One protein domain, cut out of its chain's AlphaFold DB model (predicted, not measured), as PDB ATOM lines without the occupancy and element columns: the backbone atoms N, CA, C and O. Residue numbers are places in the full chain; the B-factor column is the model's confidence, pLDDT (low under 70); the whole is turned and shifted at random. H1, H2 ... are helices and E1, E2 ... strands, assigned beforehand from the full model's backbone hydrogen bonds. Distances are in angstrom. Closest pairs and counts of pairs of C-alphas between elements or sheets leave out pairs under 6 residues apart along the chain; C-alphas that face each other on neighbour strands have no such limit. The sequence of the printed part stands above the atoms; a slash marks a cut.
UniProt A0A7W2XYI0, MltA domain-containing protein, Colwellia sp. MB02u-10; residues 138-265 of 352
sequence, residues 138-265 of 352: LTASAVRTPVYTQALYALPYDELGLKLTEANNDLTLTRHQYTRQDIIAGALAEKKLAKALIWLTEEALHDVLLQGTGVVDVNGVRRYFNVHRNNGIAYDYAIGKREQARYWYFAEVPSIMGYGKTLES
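This is residues 138 to 265 of the 352 residues of the protein "MltA domain-containing protein" of Colwellia sp. MB02u-10 (UniProt A0A7W2XYI0). What does the model look like at first sight? Two small sheets, the pair E1 and E2 and the three strands E3, E4 and E5, stand partly face to face with their strands crossed, a partial sandwich with E1 and E5 in its core. H5 packs beside both sheets, H2, H3 and H4 pack round the pair E1 and E2, and H1 lies farthest from the middle. What is it made of, and how large is it? The printed part has 128 residues with five named helices and five named strands, in the order E1 H1 H2 H3 H4 E2 H5 E3 E4 E5; both sheets are antiparallel, and the class is mixed, helices and strands. It is compact, with a radius of gyration of the C-alphas of 14.1 A, and rounded, spanning 41 by 32 by 32 A.

Which strands pair first along the printed part? Residues 138 to 139 pair, parallel, with residues 216 to 217 of E3, residues 213 to 218. E1, residues 150 to 156, and E2, residues 194 to 200, are antiparallel neighbours at 155 degrees; N 152 and O 198, 2.9 A apart, are within hydrogen-bond range. What lies between E1 and E2? H1, residues 164 to 169, and H2, residues 174 to 177, only graze the sheet of E3, E4, residues 221 to 230, and E5, residues 248 to 253, each with 5 pairs of C-alphas within 10 A. The closest C-alphas of E1 and H2 are those of Pro 156 and Thr 174, 6.2 A apart. H3, residues 180 to 185, and H4, residues 187 to 190, are close but not clearly touching, their closest C-alphas, of Ile 183 and Ala 189, being 8.0 A apart. Where is H5? H5, residues 202 to 211, is on the sheet E3 E4 E5 at a height over the sheet of 8.5 A, two layers, a helix on one face of a sheet; it lies over none of the strands, but only just, with 2 of its C-alphas on E3 and 2 on E4. The closest C-alphas of H5 and E1 are those of Glu 202 and Gln 150, 5.9 A apart. In H1, H3 and H5 every O i to N i+4 pair is within hydrogen-bond range, while H2 and H4 are too short for such a pair. How do the sheets meet? E3, E4 and E5 form a meander, each strand the antiparallel neighbour of the one before, in two hairpins at 150 and 140 degrees, with N 216 and O 223 2.9 A apart and N 228 and O 249 2.8 A apart, within hydrogen-bond range. This strongly twisted sheet and E1 E2 make a sandwich, two sheets face to face, with best planes 43 degrees apart and strands at 61 degrees. The closest C-alphas of E1 and E5 are those of Ala 154 and Phe 250, 5.0 A apart.

Where do the first and last elements lie? E1 begins at C-alpha 150, (336.572, 343.659, 328.863), and E5 ends at C-alpha 253, (325.629, 352.467, 315.110). How long are the elements? E1 measures 16.3 A from first to last C-alpha, E2 16.0 A, E3 15.8 A, E4 27.1 A and E5 15.0 A. H5 measures 14.4 A, H1 8.7 A, H3 8.5 A, H4 5.7 A and H2 5.1 A.

How far does it reach, and is it cut? The two C-alphas farthest apart, those of Asn 169 and Gly 220, are 41.0 A apart, and the printed part has no cut. Which link is long? The link from E4 to E5, residues 231 to 247, is long. How sure is the model? The mean pLDDT of the printed part is 94.6, and no printed residue is under 70.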
ATOM      1  N   LEU A 138     322.710 342.137 325.606       96.25
ATOM      2  CA  LEU A 138     323.715 341.949 326.647       96.25
ATOM      3  C   LEU A 138     323.642 343.107 327.643       96.25
ATOM      4  O   LEU A 138     323.155 344.184 327.309       96.25
ATOM      5  N   THR A 139     324.135 342.915 328.863       96.69
ATOM      6  CA  THR A 139     324.356 344.026 329.797       96.69
ATOM      7  C   THR A 139     325.786 344.530 329.673       96.69
ATOM      8  O   THR A 139     326.715 343.761 329.405       96.69
ATOM      9  N   ALA A 140     325.969 345.834 329.848       97.75
ATOM     10  CA  ALA A 140     327.271 346.461 329.719       97.75
ATOM     11  C   ALA A 140     327.405 347.682 330.636       97.75
ATOM     12  O   ALA A 140     326.431 348.176 331.201       97.75
ATOM     13  N   SER A 141     328.628 348.194 330.754       98.06
ATOM     14  CA  SER A 141     328.938 349.399 331.519       98.06
ATOM     15  C   SER A 141     329.672 350.425 330.664       98.06
ATOM     16  O   SER A 141     330.530 350.088 329.848       98.06
ATOM     17  N   ALA A 142     329.366 351.706 330.880       96.50
ATOM     18  CA  ALA A 142     330.093 352.812 330.258       96.50
ATOM     19  C   ALA A 142     331.555 352.903 330.734       96.50
ATOM     20  O   ALA A 142     332.408 353.420 330.016       96.50
ATOM     21  N   VAL A 143     331.852 352.373 331.924       96.31
ATOM     22  CA  VAL A 143     333.182 352.388 332.548       96.31
ATOM     23  C   VAL A 143     333.620 350.985 332.955       96.31
ATOM     24  O   VAL A 143     332.784 350.116 333.213       96.31
ATOM     25  N   ARG A 144     334.934 350.765 333.052       96.94
ATOM     26  CA  ARG A 144     335.486 349.507 333.565       96.94
ATOM     27  C   ARG A 144     335.044 349.300 335.009       96.94
ATOM     28  O   ARG A 144     335.106 350.223 335.815       96.94
ATOM     29  N   THR A 145     334.649 348.080 335.339       96.94
ATOM     30  CA  THR A 145     334.326 347.665 336.712       96.94
ATOM     31  C   THR A 145     334.900 346.269 336.974       96.94
ATOM     32  O   THR A 145     335.365 345.628 336.028       96.94
ATOM     33  N   PRO A 146     334.847 345.751 338.215       96.69
ATOM     34  CA  PRO A 146     335.235 344.367 338.495       96.69
ATOM     35  C   PRO A 146     334.404 343.309 337.745       96.69
ATOM     36  O   PRO A 146     334.887 342.201 337.542       96.69
ATOM     37  N   VAL A 147     333.178 343.641 337.319       96.94
ATOM     38  CA  VAL A 147     332.301 342.745 336.537       96.94
ATOM     39  C   VAL A 147     332.501 342.954 335.034       96.94
ATOM     40  O   VAL A 147     332.678 342.005 334.273       96.94
ATOM     41  N   TYR A 148     332.493 344.214 334.604       97.75
ATOM     42  CA  TYR A 148     332.661 344.625 333.212       97.75
ATOM     43  C   TYR A 148     334.127 344.986 332.963       97.75
ATOM     44  O   TYR A 148     334.521 346.154 333.026       97.75
ATOM     45  N   THR A 149     334.944 343.958 332.750       96.25
ATOM     46  CA  THR A 149     336.407 344.066 332.682       96.25
ATOM     47  C   THR A 149     336.952 344.153 331.263       96.25
ATOM     48  O   THR A 149     338.095 344.577 331.100       96.25
ATOM     49  N   GLN A 150     336.150 343.793 330.256       96.88
ATOM     50  CA  GLN A 150     336.572 343.659 328.863       96.88
ATOM     51  C   GLN A 150     336.018 344.796 328.008       96.88
ATOM     52  O   GLN A 150     334.807 344.978 327.928       96.88
ATOM     53  N   ALA A 151     336.878 345.567 327.352       97.12
ATOM     54  CA  ALA A 151     336.431 346.659 326.492       97.12
ATOM     55  C   ALA A 151     336.127 346.176 325.065       97.12
ATOM     56  O   ALA A 151     336.881 345.403 324.479       97.12
ATOM     57  N   LEU A 152     335.051 346.704 324.482       97.50
ATOM     58  CA  LEU A 152     334.835 346.696 323.039       97.50
ATOM     59  C   LEU A 152     335.525 347.928 322.448       97.50
ATOM     60  O   LEU A 152     335.245 349.051 322.873       97.50
ATOM     61  N   TYR A 153     336.414 347.744 321.477       98.06
ATOM     62  CA  TYR A 153     337.246 348.832 320.955       98.06
ATOM     63  C   TYR A 153     336.761 349.370 319.611       98.06
ATOM     64  O   TYR A 153     336.353 348.609 318.728       98.06
ATOM     65  N   ALA A 154     336.861 350.692 319.458       97.50
ATOM     66  CA  ALA A 154     336.836 351.367 318.165       97.50
ATOM     67  C   ALA A 154     338.100 351.047 317.356       97.50
ATOM     68  O   ALA A 154     339.027 350.441 317.891       97.50
ATOM     69  N   LEU A 155     338.172 351.498 316.098       96.75
ATOM     70  CA  LEU A 155     339.438 351.448 315.362       96.75
ATOM     71  C   LEU A 155     340.566 352.125 316.160       96.75
ATOM     72  O   LEU A 155     340.311 353.135 316.830       96.75
ATOM     73  N   PRO A 156     341.793 351.582 316.088       97.88
ATOM     74  CA  PRO A 156     342.963 352.247 316.630       97.88
ATOM     75  C   PRO A 156     343.164 353.654 316.058       97.88
ATOM     76  O   PRO A 156     342.724 353.967 314.949       97.88
ATOM     77  N   TYR A 157     343.805 354.520 316.842       98.00
ATOM     78  CA  TYR A 157     343.934 355.941 316.511       98.00
ATOM     79  C   TYR A 157     344.781 356.209 315.260       98.00
ATOM     80  O   TYR A 157     344.513 357.180 314.558       98.00
ATOM     81  N   ASP A 158     345.756 355.346 314.971       97.38
ATOM     82  CA  ASP A 158     346.637 355.423 313.796       97.38
ATOM     83  C   ASP A 158     345.931 355.083 312.471       97.38
ATOM     84  O   ASP A 158     346.472 355.346 311.402       97.38
ATOM     85  N   GLU A 159     344.704 354.558 312.522       95.12
ATOM     86  CA  GLU A 159     343.900 354.213 311.346       95.12
ATOM     87  C   GLU A 159     342.758 355.215 311.074       95.12
ATOM     88  O   GLU A 159     342.060 355.129 310.056       95.12
ATOM     89  N   LEU A 160     342.527 356.182 311.969       89.38
ATOM     90  CA  LEU A 160     341.426 357.134 311.826       89.38
ATOM     91  C   LEU A 160     341.576 357.985 310.556       89.38
ATOM     92  O   LEU A 160     342.580 358.655 310.345       89.38
ATOM     93  N   GLY A 161     340.529 357.990 309.726       86.75
ATOM     94  CA  GLY A 161     340.483 358.755 308.475       86.75
ATOM     95  C   GLY A 161     341.006 358.010 307.245       86.75
ATOM     96  O   GLY A 161     340.771 358.477 306.132       86.75
ATOM     97  N   LEU A 162     341.629 356.838 307.407       92.88
ATOM     98  CA  LEU A 162     342.078 356.023 306.277       92.88
ATOM     99  C   LEU A 162     340.912 355.291 305.611       92.88
ATOM    100  O   LEU A 162     340.064 354.677 306.279       92.88
ATOM    101  N   LYS A 163     340.907 355.259 304.274       90.62
ATOM    102  CA  LYS A 163     340.013 354.366 303.529       90.62
ATOM    103  C   LYS A 163     340.406 352.918 303.799       90.62
ATOM    104  O   LYS A 163     341.564 352.601 304.060       90.62
ATOM    105  N   LEU A 164     339.438 352.011 303.689       88.69
ATOM    106  CA  LEU A 164     339.669 350.586 303.946       88.69
ATOM    107  C   LEU A 164     340.804 350.005 303.084       88.69
ATOM    108  O   LEU A 164     341.587 349.198 303.567       88.69
ATOM    109  N   THR A 165     340.909 350.423 301.821       90.69
ATOM    110  CA  THR A 165     341.963 349.960 300.907       90.69
ATOM    111  C   THR A 165     343.351 350.423 301.335       90.69
ATOM    112  O   THR A 165     344.288 349.641 301.273       90.69
ATOM    113  N   GLU A 166     343.481 351.672 301.788       93.25
ATOM    114  CA  GLU A 166     344.746 352.229 302.282       93.25
ATOM    115  C   GLU A 166     345.172 351.493 303.552       93.25
ATOM    116  O   GLU A 166     346.282 350.977 303.631       93.25
ATOM    117  N   ALA A 167     344.244 351.342 304.499       93.50
ATOM    118  CA  ALA A 167     344.529 350.692 305.767       93.50
ATOM    119  C   ALA A 167     344.793 349.183 305.656       93.50
ATOM    120  O   ALA A 167     345.484 348.623 306.493       93.50
ATOM    121  N   ASN A 168     344.245 348.495 304.650       92.12
ATOM    122  CA  ASN A 168     344.560 347.081 304.425       92.12
ATOM    123  C   ASN A 168     345.952 346.872 303.811       92.12
ATOM    124  O   ASN A 168     346.498 345.780 303.933       92.12
ATOM    125  N   ASN A 169     346.506 347.889 303.145       94.31
ATOM    126  CA  ASN A 169     347.840 347.817 302.550       94.31
ATOM    127  C   ASN A 169     348.948 348.152 303.557       94.31
ATOM    128  O   ASN A 169     350.093 347.756 303.350       94.31
ATOM    129  N   ASP A 170     348.621 348.859 304.640       95.81
ATOM    130  CA  ASP A 170     349.564 349.185 305.703       95.81
ATOM    131  C   ASP A 170     349.468 348.185 306.864       95.81
ATOM    132  O   ASP A 170     348.703 348.346 307.817       95.81
ATOM    133  N   LEU A 171     350.289 347.135 306.793       94.62
ATOM    134  CA  LEU A 171     350.366 346.117 307.841       94.62
ATOM    135  C   LEU A 171     351.006 346.632 309.139       94.62
ATOM    136  O   LEU A 171     350.969 345.916 310.136       94.62
ATOM    137  N   THR A 172     351.582 347.839 309.158       96.06
ATOM    138  CA  THR A 172     352.199 348.415 310.364       96.06
ATOM    139  C   THR A 172     351.175 349.023 311.320       96.06
ATOM    140  O   THR A 172     351.473 349.185 312.504       96.06
ATOM    141  N   LEU A 173     349.949 349.277 310.845       97.88
ATOM    142  CA  LEU A 173     348.859 349.799 311.666       97.88
ATOM    143  C   LEU A 173     348.566 348.892 312.859       97.88
ATOM    144  O   LEU A 173     348.495 347.666 312.731       97.88
ATOM    145  N   THR A 174     348.274 349.511 314.003       97.75
ATOM    146  CA  THR A 174     347.947 348.846 315.272       97.75
ATOM    147  C   THR A 174     346.922 347.729 315.105       97.75
ATOM    148  O   THR A 174     347.036 346.685 315.752       97.75
ATOM    149  N   ARG A 175     345.929 347.912 314.221       96.25
ATOM    150  CA  ARG A 175     344.886 346.913 313.956       96.25
ATOM    151  C   ARG A 175     345.471 345.545 313.607       96.25
ATOM    152  O   ARG A 175     344.871 344.553 314.007       96.25
ATOM    153  N   HIS A 176     346.608 345.491 312.921       97.19
ATOM    154  CA  HIS A 176     347.264 344.267 312.457       97.19
ATOM    155  C   HIS A 176     348.279 343.675 313.444       97.19
ATOM    156  O   HIS A 176     348.720 342.545 313.256       97.19
ATOM    157  N   GLN A 177     348.637 344.412 314.497       97.25
ATOM    158  CA  GLN A 177     349.746 344.056 315.388       97.25
ATOM    159  C   GLN A 177     349.345 343.136 316.547       97.25
ATOM    160  O   GLN A 177     350.212 342.534 317.173       97.25
ATOM    161  N   TYR A 178     348.049 343.038 316.856       97.50
ATOM    162  CA  TYR A 178     347.568 342.355 318.057       97.50
ATOM    163  C   TYR A 178     346.529 341.279 317.744       97.50
ATOM    164  O   TYR A 178     345.580 341.475 316.971       97.50
ATOM    165  N   THR A 179     346.690 340.137 318.407       96.81
ATOM    166  CA  THR A 179     345.696 339.068 318.435       96.81
ATOM    167  C   THR A 179     344.568 339.406 319.407       96.81
ATOM    168  O   THR A 179     344.675 340.290 320.261       96.81
ATOM    169  N   ARG A 180     343.466 338.661 319.323       95.38
ATOM    170  CA  ARG A 180     342.388 338.728 320.316       95.38
ATOM    171  C   ARG A 180     342.902 338.528 321.747       95.38
ATOM    172  O   ARG A 180     342.421 339.214 322.644       95.38
ATOM    173  N   GLN A 181     343.846 337.616 321.962       95.50
ATOM    174  CA  GLN A 181     344.398 337.313 323.282       95.50
ATOM    175  C   GLN A 181     345.213 338.491 323.817       95.50
ATOM    176  O   GLN A 181     345.006 338.879 324.964       95.50
ATOM    177  N   ASP A 182     346.033 339.132 322.978       97.25
ATOM    178  CA  ASP A 182     346.779 340.339 323.365       97.25
ATOM    179  C   ASP A 182     345.834 341.477 323.771       97.25
ATOM    180  O   ASP A 182     346.055 342.184 324.755       97.25
ATOM    181  N   ILE A 183     344.739 341.645 323.023       96.56
ATOM    182  CA  ILE A 183     343.742 342.688 323.283       96.56
ATOM    183  C   ILE A 183     342.999 342.422 324.599       96.56
ATOM    184  O   ILE A 183     342.844 343.349 325.395       96.56
ATOM    185  N   ILE A 184     342.586 341.174 324.851       94.38
ATOM    186  CA  ILE A 184     341.956 340.748 326.117       94.38
ATOM    187  C   ILE A 184     342.927 340.910 327.295       94.38
ATOM    188  O   ILE A 184     342.516 341.322 328.378       94.38
ATOM    189  N   ALA A 185     344.218 340.640 327.077       95.44
ATOM    190  CA  ALA A 185     345.266 340.824 328.077       95.44
ATOM    191  C   ALA A 185     345.569 342.303 328.379       95.44
ATOM    192  O   ALA A 185     346.208 342.588 329.383       95.44
ATOM    193  N   GLY A 186     345.076 343.244 327.563       95.62
ATOM    194  CA  GLY A 186     345.144 344.679 327.847       95.62
ATOM    195  C   GLY A 186     346.000 345.503 326.887       95.62
ATOM    196  O   GLY A 186     346.100 346.713 327.091       95.62
ATOM    197  N   ALA A 187     346.546 344.916 325.814       97.62
ATOM    198  CA  ALA A 187     347.498 345.590 324.922       97.62
ATOM    199  C   ALA A 187     347.023 346.968 324.417       97.62
ATOM    200  O   ALA A 187     347.809 347.915 324.371       97.62
ATOM    201  N   LEU A 188     345.734 347.110 324.081       97.62
ATOM    202  CA  LEU A 188     345.165 348.387 323.625       97.62
ATOM    203  C   LEU A 188     344.873 349.362 324.772       97.62
ATOM    204  O   LEU A 188     345.049 350.567 324.594       97.62
ATOM    205  N   ALA A 189     344.429 348.863 325.929       95.56
ATOM    206  CA  ALA A 189     344.104 349.693 327.092       95.56
ATOM    207  C   ALA A 189     345.361 350.311 327.706       95.56
ATOM    208  O   ALA A 189     345.402 351.517 327.941       95.56
ATOM    209  N   GLU A 190     346.382 349.491 327.951       96.00
ATOM    210  CA  GLU A 190     347.615 349.902 328.629       96.00
ATOM    211  C   GLU A 190     348.391 350.924 327.800       96.00
ATOM    212  O   GLU A 190     348.840 351.947 328.315       96.00
ATOM    213  N   LYS A 191     348.469 350.682 326.489       97.12
ATOM    214  CA  LYS A 191     349.148 351.561 325.530       97.12
ATOM    215  C   LYS A 191     348.254 352.689 324.999       97.12
ATOM    216  O   LYS A 191     348.726 353.512 324.224       97.12
ATOM    217  N   LYS A 192     346.976 352.736 325.404       97.25
ATOM    218  CA  LYS A 192     345.972 353.734 324.982       97.25
ATOM    219  C   LYS A 192     345.869 353.887 323.457       97.25
ATOM    220  O   LYS A 192     345.794 354.997 322.941       97.25
ATOM    221  N   LEU A 193     345.860 352.767 322.737       97.94
ATOM    222  CA  LEU A 193     345.938 352.762 321.269       97.94
ATOM    223  C   LEU A 193     344.578 352.873 320.570       97.94
ATOM    224  O   LEU A 193     344.523 353.153 319.375       97.94
ATOM    225  N   ALA A 194     343.479 352.651 321.292       97.88
ATOM    226  CA  ALA A 194     342.127 352.711 320.748       97.88
ATOM    227  C   ALA A 194     341.117 353.185 321.799       97.88
ATOM    228  O   ALA A 194     341.289 352.971 323.002       97.88
ATOM    229  N   LYS A 195     340.008 353.774 321.339       97.56
ATOM    230  CA  LYS A 195     338.892 354.164 322.211       97.56
ATOM    231  C   LYS A 195     338.113 352.927 322.668       97.56
ATOM    232  O   LYS A 195     337.555 352.212 321.836       97.56
ATOM    233  N   ALA A 196     337.991 352.729 323.980       97.75
ATOM    234  CA  ALA A 196     337.010 351.806 324.548       97.75
ATOM    235  C   ALA A 196     335.593 352.386 324.366       97.75
ATOM    236  O   ALA A 196     335.291 353.481 324.843       97.75
ATOM    237  N   LEU A 197     334.734 351.674 323.640       97.81
ATOM    238  CA  LEU A 197     333.359 352.081 323.336       97.81
ATOM    239  C   LEU A 197     332.395 351.743 324.479       97.81
ATOM    240  O   LEU A 197     331.489 352.524 324.794       97.81
ATOM    241  N   ILE A 198     332.588 350.562 325.066       97.94
ATOM    242  CA  ILE A 198     331.794 350.010 326.160       97.94
ATOM    243  C   ILE A 198     332.582 348.897 326.864       97.94
ATOM    244  O   ILE A 198     333.486 348.313 326.265       97.94
ATOM    245  N   TRP A 199     332.233 348.598 328.112       98.19
ATOM    246  CA  TRP A 199     332.800 347.513 328.906       98.19
ATOM    247  C   TRP A 199     331.790 346.382 329.102       98.19
ATOM    248  O   TRP A 199     330.636 346.609 329.461       98.19
ATOM    249  N   LEU A 200     332.247 345.158 328.877       97.81
ATOM    250  CA  LEU A 200     331.497 343.910 328.844       97.81
ATOM    251  C   LEU A 200     332.113 342.907 329.826       97.81
ATOM    252  O   LEU A 200     333.255 343.060 330.270       97.81
ATOM    253  N   THR A 201     331.360 341.857 330.146       96.69
ATOM    254  CA  THR A 201     331.963 340.623 330.664       96.69
ATOM    255  C   THR A 201     332.720 339.917 329.534       96.69
ATOM    256  O   THR A 201     332.498 340.195 328.354       96.69
ATOM    257  N   GLU A 202     333.601 338.977 329.868       92.94
ATOM    258  CA  GLU A 202     334.326 338.207 328.849       92.94
ATOM    259  C   GLU A 202     333.397 337.365 327.965       92.94
ATOM    260  O   GLU A 202     333.550 337.357 326.743       92.94
ATOM    261  N   GLU A 203     332.379 336.736 328.557       92.25
ATOM    262  CA  GLU A 203     331.362 335.986 327.808       92.25
ATOM    263  C   GLU A 203     330.571 336.897 326.861       92.25
ATOM    264  O   GLU A 203     330.361 336.559 325.696       92.25
ATOM    265  N   ALA A 204     330.188 338.094 327.319       94.44
ATOM    266  CA  ALA A 204     329.496 339.061 326.476       94.44
ATOM    267  C   ALA A 204     330.391 339.548 325.324       94.44
ATOM    268  O   ALA A 204     329.928 339.640 324.189       94.44
ATOM    269  N   LEU A 205     331.683 339.804 325.570       94.25
ATOM    270  CA  LEU A 205     332.631 340.127 324.499       94.25
ATOM    271  C   LEU A 205     332.744 338.971 323.491       94.25
ATOM    272  O   LEU A 205     332.768 339.210 322.284       94.25
ATOM    273  N   HIS A 206     332.788 337.724 323.966       91.19
ATOM    274  CA  HIS A 206     332.821 336.545 323.104       91.19
ATOM    275  C   HIS A 206     331.603 336.478 322.173       91.19
ATOM    276  O   HIS A 206     331.765 336.290 320.965       91.19
ATOM    277  N   ASP A 207     330.401 336.691 322.711       91.00
ATOM    278  CA  ASP A 207     329.170 336.728 321.922       91.00
ATOM    279  C   ASP A 207     329.205 337.831 320.858       91.00
ATOM    280  O   ASP A 207     328.920 337.569 319.688       91.00
ATOM    281  N   VAL A 208     329.603 339.052 321.233       93.25
ATOM    282  CA  VAL A 208     329.685 340.191 320.302       93.25
ATOM    283  C   VAL A 208     330.673 339.912 319.167       93.25
ATOM    284  O   VAL A 208     330.365 340.175 318.003       93.25
ATOM    285  N   LEU A 209     331.839 339.338 319.476       91.31
ATOM    286  CA  LEU A 209     332.851 338.986 318.476       91.31
ATOM    287  C   LEU A 209     332.381 337.880 317.524       91.31
ATOM    288  O   LEU A 209     332.719 337.915 316.340       91.31
ATOM    289  N   LEU A 210     331.600 336.916 318.018       85.75
ATOM    290  CA  LEU A 210     331.058 335.834 317.200       85.75
ATOM    291  C   LEU A 210     329.951 336.326 316.257       85.75
ATOM    292  O   LEU A 210     329.904 335.910 315.102       85.75
ATOM    293  N   GLN A 211     329.061 337.191 316.747       85.19
ATOM    294  CA  GLN A 211     327.919 337.697 315.977       85.19
ATOM    295  C   GLN A 211     328.293 338.858 315.047       85.19
ATOM    296  O   GLN A 211     327.580 339.144 314.087       85.19
ATOM    297  N   GLY A 212     329.372 339.582 315.353       90.06
ATOM    298  CA  GLY A 212     329.740 340.817 314.659       90.06
ATOM    299  C   GLY A 212     328.770 341.986 314.900       90.06
ATOM    300  O   GLY A 212     328.855 343.022 314.241       90.06
ATOM    301  N   THR A 213     327.846 341.833 315.850       92.69
ATOM    302  CA  THR A 213     326.892 342.852 316.295       92.69
ATOM    303  C   THR A 213     326.803 342.792 317.813       92.69
ATOM    304  O   THR A 213     326.654 341.712 318.380       92.69
ATOM    305  N   GLY A 214     326.874 343.945 318.474       95.00
ATOM    306  CA  GLY A 214     326.633 344.078 319.904       95.00
ATOM    307  C   GLY A 214     325.408 344.938 320.154       95.00
ATOM    308  O   GLY A 214     325.417 346.120 319.830       95.00
ATOM    309  N   VAL A 215     324.363 344.361 320.744       97.19
ATOM    310  CA  VAL A 215     323.239 345.133 321.280       97.19
ATOM    311  C   VAL A 215     323.309 345.056 322.790       97.19
ATOM    312  O   VAL A 215     323.258 343.968 323.362       97.19
ATOM    313  N   VAL A 216     323.467 346.207 323.432       97.38
ATOM    314  CA  VAL A 216     323.707 346.267 324.873       97.38
ATOM    315  C   VAL A 216     322.710 347.182 325.561       97.38
ATOM    316  O   VAL A 216     322.293 348.198 325.004       97.38
ATOM    317  N   ASP A 217     322.361 346.823 326.788       97.25
ATOM    318  CA  ASP A 217     321.704 347.693 327.748       97.25
ATOM    319  C   ASP A 217     322.748 348.283 328.703       97.25
ATOM    320  O   ASP A 217     323.549 347.553 329.297       97.25
ATOM    321  N   VAL A 218     322.746 349.610 328.822       96.38
ATOM    322  CA  VAL A 218     323.583 350.359 329.761       96.38
ATOM    323  C   VAL A 218     322.658 351.240 330.583       96.38
ATOM    324  O   VAL A 218     322.238 352.300 330.123       96.38
ATOM    325  N   ASN A 219     322.333 350.799 331.797       93.38
ATOM    326  CA  ASN A 219     321.424 351.504 332.705       93.38
ATOM    327  C   ASN A 219     320.063 351.834 332.052       93.38
ATOM    328  O   ASN A 219     319.575 352.957 332.166       93.38
ATOM    329  N   GLY A 220     319.472 350.879 331.326       93.31
ATOM    330  CA  GLY A 220     318.192 351.048 330.630       93.31
ATOM    331  C   GLY A 220     318.282 351.772 329.284       93.31
ATOM    332  O   GLY A 220     317.265 351.949 328.611       93.31
ATOM    333  N   VAL A 221     319.478 352.202 328.865       95.62
ATOM    334  CA  VAL A 221     319.706 352.817 327.553       95.62
ATOM    335  C   VAL A 221     320.282 351.782 326.601       95.62
ATOM    336  O   VAL A 221     321.363 351.231 326.829       95.62
ATOM    337  N   ARG A 222     319.581 351.551 325.488       96.81
ATOM    338  CA  ARG A 222     320.051 350.641 324.445       96.81
ATOM    339  C   ARG A 222     321.110 351.300 323.573       96.81
ATOM    340  O   ARG A 222     320.892 352.390 323.050       96.81
ATOM    341  N   ARG A 223     322.227 350.603 323.373       97.62
ATOM    342  CA  ARG A 223     323.306 350.998 322.459       97.62
ATOM    343  C   ARG A 223     323.600 349.862 321.490       97.62
ATOM    344  O   ARG A 223     323.450 348.687 321.835       97.62
ATOM    345  N   TYR A 224     324.005 350.217 320.277       97.75
ATOM    346  CA  TYR A 224     324.211 349.268 319.189       97.75
ATOM    347  C   TYR A 224     325.617 349.424 318.631       97.75
ATOM    348  O   TYR A 224     326.093 350.533 318.408       97.75
ATOM    349  N   PHE A 225     326.266 348.300 318.373       97.62
ATOM    350  CA  PHE A 225     327.610 348.231 317.834       97.62
ATOM    351  C   PHE A 225     327.631 347.241 316.678       97.62
ATOM    352  O   PHE A 225     327.029 346.170 316.758       97.62
ATOM    353  N   ASN A 226     328.335 347.577 315.605       96.50
ATOM    354  CA  ASN A 226     328.568 346.661 314.494       96.50
ATOM    355  C   ASN A 226     330.059 346.614 314.173       96.50
ATOM    356  O   ASN A 226     330.797 347.560 314.467       96.50
ATOM    357  N   VAL A 227     330.495 345.497 313.600       93.94
ATOM    358  CA  VAL A 227     331.861 345.343 313.107       93.94
ATOM    359  C   VAL A 227     332.197 346.472 312.142       93.94
ATOM    360  O   VAL A 227     331.465 346.752 311.197       93.94
ATOM    361  N   HIS A 228     333.353 347.077 312.372       94.00
ATOM    362  CA  HIS A 228     333.946 348.058 311.486       94.00
ATOM    363  C   HIS A 228     335.060 347.416 310.644       94.00
ATOM    364  O   HIS A 228     334.978 347.439 309.419       94.00
ATOM    365  N   ARG A 229     336.082 346.804 311.272       92.81
ATOM    366  CA  ARG A 229     337.217 346.127 310.591       92.81
ATOM    367  C   ARG A 229     337.753 344.953 311.431       92.81
ATOM    368  O   ARG A 229     337.572 344.953 312.645       92.81
ATOM    369  N   ASN A 230     338.409 343.952 310.826       93.00
ATOM    370  CA  ASN A 230     339.156 342.903 311.562       93.00
ATOM    371  C   ASN A 230     340.656 343.202 311.595       93.00
ATOM    372  O   ASN A 230     341.143 343.962 310.771       93.00
ATOM    373  N   ASN A 231     341.398 342.534 312.472       95.38
ATOM    374  CA  ASN A 231     342.865 342.578 312.526       95.38
ATOM    375  C   ASN A 231     343.610 341.911 311.346       95.38
ATOM    376  O   ASN A 231     344.829 341.799 311.377       95.38
ATOM    377  N   GLY A 232     342.920 341.471 310.291       92.94
ATOM    378  CA  GLY A 232     343.524 340.786 309.142       92.94
ATOM    379  C   GLY A 232     343.742 339.283 309.344       92.94
ATOM    380  O   GLY A 232     344.172 338.607 308.416       92.94
ATOM    381  N   ILE A 233     343.413 338.739 310.520       93.81
ATOM    382  CA  ILE A 233     343.562 337.311 310.816       93.81
ATOM    383  C   ILE A 233     342.275 336.567 310.437       93.81
ATOM    384  O   ILE A 233     341.167 336.940 310.843       93.81
ATOM    385  N   ALA A 234     342.417 335.507 309.640       91.50
ATOM    386  CA  ALA A 234     341.307 334.645 309.252       91.50
ATOM    387  C   ALA A 234     340.775 333.838 310.448       91.50
ATOM    388  O   ALA A 234     341.472 333.606 311.431       91.50
ATOM    389  N   TYR A 235     339.516 333.411 310.363       88.56
ATOM    390  CA  TYR A 235     338.974 332.460 311.329       88.56
ATOM    391  C   TYR A 235     339.549 331.071 311.045       88.56
ATOM    392  O   TYR A 235     339.469 330.609 309.906       88.56
ATOM    393  N   ASP A 236     340.087 330.415 312.067       89.62
ATOM    394  CA  ASP A 236     340.655 329.075 311.951       89.62
ATOM    395  C   ASP A 236     339.641 328.029 312.433       89.62
ATOM    396  O   ASP A 236     339.269 327.984 313.603       89.62
ATOM    397  N   TYR A 237     339.178 327.177 311.519       85.31
ATOM    398  CA  TYR A 237     338.194 326.135 311.817       85.31
ATOM    399  C   TYR A 237     338.755 324.965 312.636       85.31
ATOM    400  O   TYR A 237     337.967 324.168 313.143       85.31
ATOM    401  N   ALA A 238     340.080 324.843 312.763       91.50
ATOM    402  CA  ALA A 238     340.723 323.770 313.515       91.50
ATOM    403  C   ALA A 238     340.781 324.039 315.026       91.50
ATOM    404  O   ALA A 238     340.963 323.101 315.802       91.50
ATOM    405  N   ILE A 239     340.615 325.296 315.454       92.69
ATOM    406  CA  ILE A 239     340.733 325.688 316.864       92.69
ATOM    407  C   ILE A 239     339.400 326.176 317.430       92.69
ATOM    408  O   ILE A 239     338.489 326.607 316.716       92.69
ATOM    409  N   GLY A 240     339.277 326.105 318.754       87.44
ATOM    410  CA  GLY A 240     338.079 326.557 319.442       87.44
ATOM    411  C   GLY A 240     337.844 328.064 319.286       87.44
ATOM    412  O   GLY A 240     338.702 328.849 318.867       87.44
ATOM    413  N   LYS A 241     336.622 328.498 319.607       86.38
ATOM    414  CA  LYS A 241     336.211 329.898 319.429       86.38
ATOM    415  C   LYS A 241     336.963 330.858 320.361       86.38
ATOM    416  O   LYS A 241     337.034 332.049 320.064       86.38
ATOM    417  N   ARG A 242     337.466 330.384 321.509       86.69
ATOM    418  CA  ARG A 242     338.176 331.217 322.498       86.69
ATOM    419  C   ARG A 242     339.668 331.344 322.183       86.69
ATOM    420  O   ARG A 242     340.318 332.269 322.661       86.69
ATOM    421  N   GLU A 243     340.170 330.467 321.335       91.75
ATOM    422  CA  GLU A 243     341.558 330.354 320.905       91.75
ATOM    423  C   GLU A 243     341.813 331.152 319.618       91.75
ATOM    424  O   GLU A 243     342.958 331.377 319.244       91.75
ATOM    425  N   GLN A 244     340.754 331.643 318.962       93.00
ATOM    426  CA  GLN A 244     340.855 332.477 317.763       93.00
ATOM    427  C   GLN A 244     341.705 333.722 318.022       93.00
ATOM    428  O   GLN A 244     341.370 334.514 318.903       93.00
ATOM    429  N   ALA A 245     342.736 333.929 317.200       95.31
ATOM    430  CA  ALA A 245     343.539 335.153 317.180       95.31
ATOM    431  C   ALA A 245     342.828 336.315 316.461       95.31
ATOM    432  O   ALA A 245     343.168 337.486 316.654       95.31
ATOM    433  N   ARG A 246     341.809 336.002 315.653       94.88
ATOM    434  CA  ARG A 246     340.955 336.981 314.981       94.88
ATOM    435  C   ARG A 246     340.253 337.886 315.991       94.88
ATOM    436  O   ARG A 246     339.551 337.410 316.883       94.88
ATOM    437  N   TYR A 247     340.363 339.192 315.772       95.44
ATOM    438  CA  TYR A 247     339.648 340.211 316.530       95.44
ATOM    439  C   TYR A 247     338.917 341.177 315.597       95.44
ATOM    440  O   TYR A 247     339.387 341.490 314.500       95.44
ATOM    441  N   TRP A 248     337.766 341.658 316.057       95.50
ATOM    442  CA  TRP A 248     336.959 342.651 315.367       95.50
ATOM    443  C   TRP A 248     336.951 343.968 316.133       95.50
ATOM    444  O   TRP A 248     336.665 344.005 317.325       95.50
ATOM    445  N   TYR A 249     337.199 345.054 315.418       96.31
ATOM    446  CA  TYR A 249     336.996 346.416 315.884       96.31
ATOM    447  C   TYR A 249     335.598 346.879 315.499       96.31
ATOM    448  O   TYR A 249     335.075 346.482 314.454       96.31
ATOM    449  N   PHE A 250     334.995 347.719 316.331       97.06
ATOM    450  CA  PHE A 250     333.586 348.083 316.233       97.06
ATOM    451  C   PHE A 250     333.394 349.581 316.034       97.06
ATOM    452  O   PHE A 250     334.293 350.394 316.231       97.06
ATOM    453  N   ALA A 251     332.182 349.948 315.657       96.69
ATOM    454  CA  ALA A 251     331.687 351.307 315.747       96.69
ATOM    455  C   ALA A 251     330.302 351.285 316.385       96.69
ATOM    456  O   ALA A 251     329.556 350.313 316.241       96.69
ATOM    457  N   GLU A 252     329.968 352.359 317.095       97.50
ATOM    458  CA  GLU A 252     328.595 352.588 317.529       97.50
ATOM    459  C   GLU A 252     327.736 352.956 316.318       97.50
ATOM    460  O   GLU A 252     328.142 353.751 315.469       97.50
ATOM    461  N   VAL A 253     326.563 352.343 316.229       97.06
ATOM    462  CA  VAL A 253     325.629 352.467 315.110       97.06
ATOM    463  C   VAL A 253     324.243 352.856 315.627       97.06
ATOM    464  O   VAL A 253     323.943 352.644 316.803       97.06
ATOM    465  N   PRO A 254     323.369 353.433 314.785       95.38
ATOM    466  CA  PRO A 254     322.069 353.923 315.248       95.38
ATOM    467  C   PRO A 254     321.077 352.808 315.621       95.38
ATOM    468  O   PRO A 254     320.091 353.069 316.312       95.38
ATOM    469  N   SER A 255     321.288 351.583 315.135       96.38
ATOM    470  CA  SER A 255     320.402 350.439 315.363       96.38
ATOM    471  C   SER A 255     321.087 349.125 314.982       96.38
ATOM    472  O   SER A 255     322.265 349.087 314.630       96.38
ATOM    473  N   ILE A 256     320.320 348.035 314.989       95.81
ATOM    474  CA  ILE A 256     320.671 346.806 314.271       95.81
ATOM    475  C   ILE A 256     320.860 347.154 312.787       95.81
ATOM    476  O   ILE A 256     320.094 347.952 312.242       95.81
ATOM    477  N   MET A 257     321.881 346.582 312.150       96.50
ATOM    478  CA  MET A 257     322.281 346.912 310.780       96.50
ATOM    479  C   MET A 257     322.074 345.708 309.856       96.50
ATOM    480  O   MET A 257     322.610 344.637 310.131       96.50
ATOM    481  N   GLY A 258     321.337 345.902 308.765       96.06
ATOM    482  CA  GLY A 258     320.986 344.874 307.786       96.06
ATOM    483  C   GLY A 258     321.931 344.827 306.589       96.06
ATOM    484  O   GLY A 258     323.163 344.863 306.743       96.06
ATOM    485  N   TYR A 259     321.342 344.772 305.389       96.62
ATOM    486  CA  TYR A 259     322.078 344.631 304.136       96.62
ATOM    487  C   TYR A 259     323.034 345.809 303.903       96.62
ATOM    488  O   TYR A 259     322.697 346.959 304.186       96.62
ATOM    489  N   GLY A 260     324.228 345.508 303.388       93.75
ATOM    490  CA  GLY A 260     325.284 346.463 303.047       93.75
ATOM    491  C   GLY A 260     326.677 345.847 303.199       93.75
ATOM    492  O   GLY A 260     326.879 344.941 304.012       93.75
ATOM    493  N   LYS A 261     327.640 346.317 302.398       86.44
ATOM    494  CA  LYS A 261     329.001 345.738 302.314       86.44
ATOM    495  C   LYS A 261     329.985 346.372 303.293       86.44
ATOM    496  O   LYS A 261     330.915 345.720 303.753       86.44
ATOM    497  N   THR A 262     329.772 347.641 303.601       87.81
ATOM    498  CA  THR A 262     330.556 348.442 304.543       87.81
ATOM    499  C   THR A 262     329.630 348.995 305.612       87.81
ATOM    500  O   THR A 262     328.411 349.002 305.437       87.81
ATOM    501  N   LEU A 263     330.190 349.492 306.710       88.62
ATOM    502  CA  LEU A 263     329.391 350.081 307.776       88.62
ATOM    503  C   LEU A 263     328.522 351.249 307.274       88.62
ATOM    504  O   LEU A 263     327.351 351.337 307.627       88.62
ATOM    505  N   GLU A 264     329.071 352.096 306.401       88.38
ATOM    506  CA  GLU A 264     328.398 353.273 305.835       88.38
ATOM    507  C   GLU A 264     327.275 352.897 304.868       88.38
ATOM    508  O   GLU A 264     326.287 353.617 304.741       88.38
ATOM    509  N   SER A 265     327.435 351.770 304.173       92.56
ATOM    510  CA  SER A 265     326.431 351.268 303.237       92.56
ATOM    511  C   SER A 265     325.367 350.408 303.912       92.56
ATOM    512  O   SER A 265     324.377 350.084 303.274       92.56
TER     513      SER A 265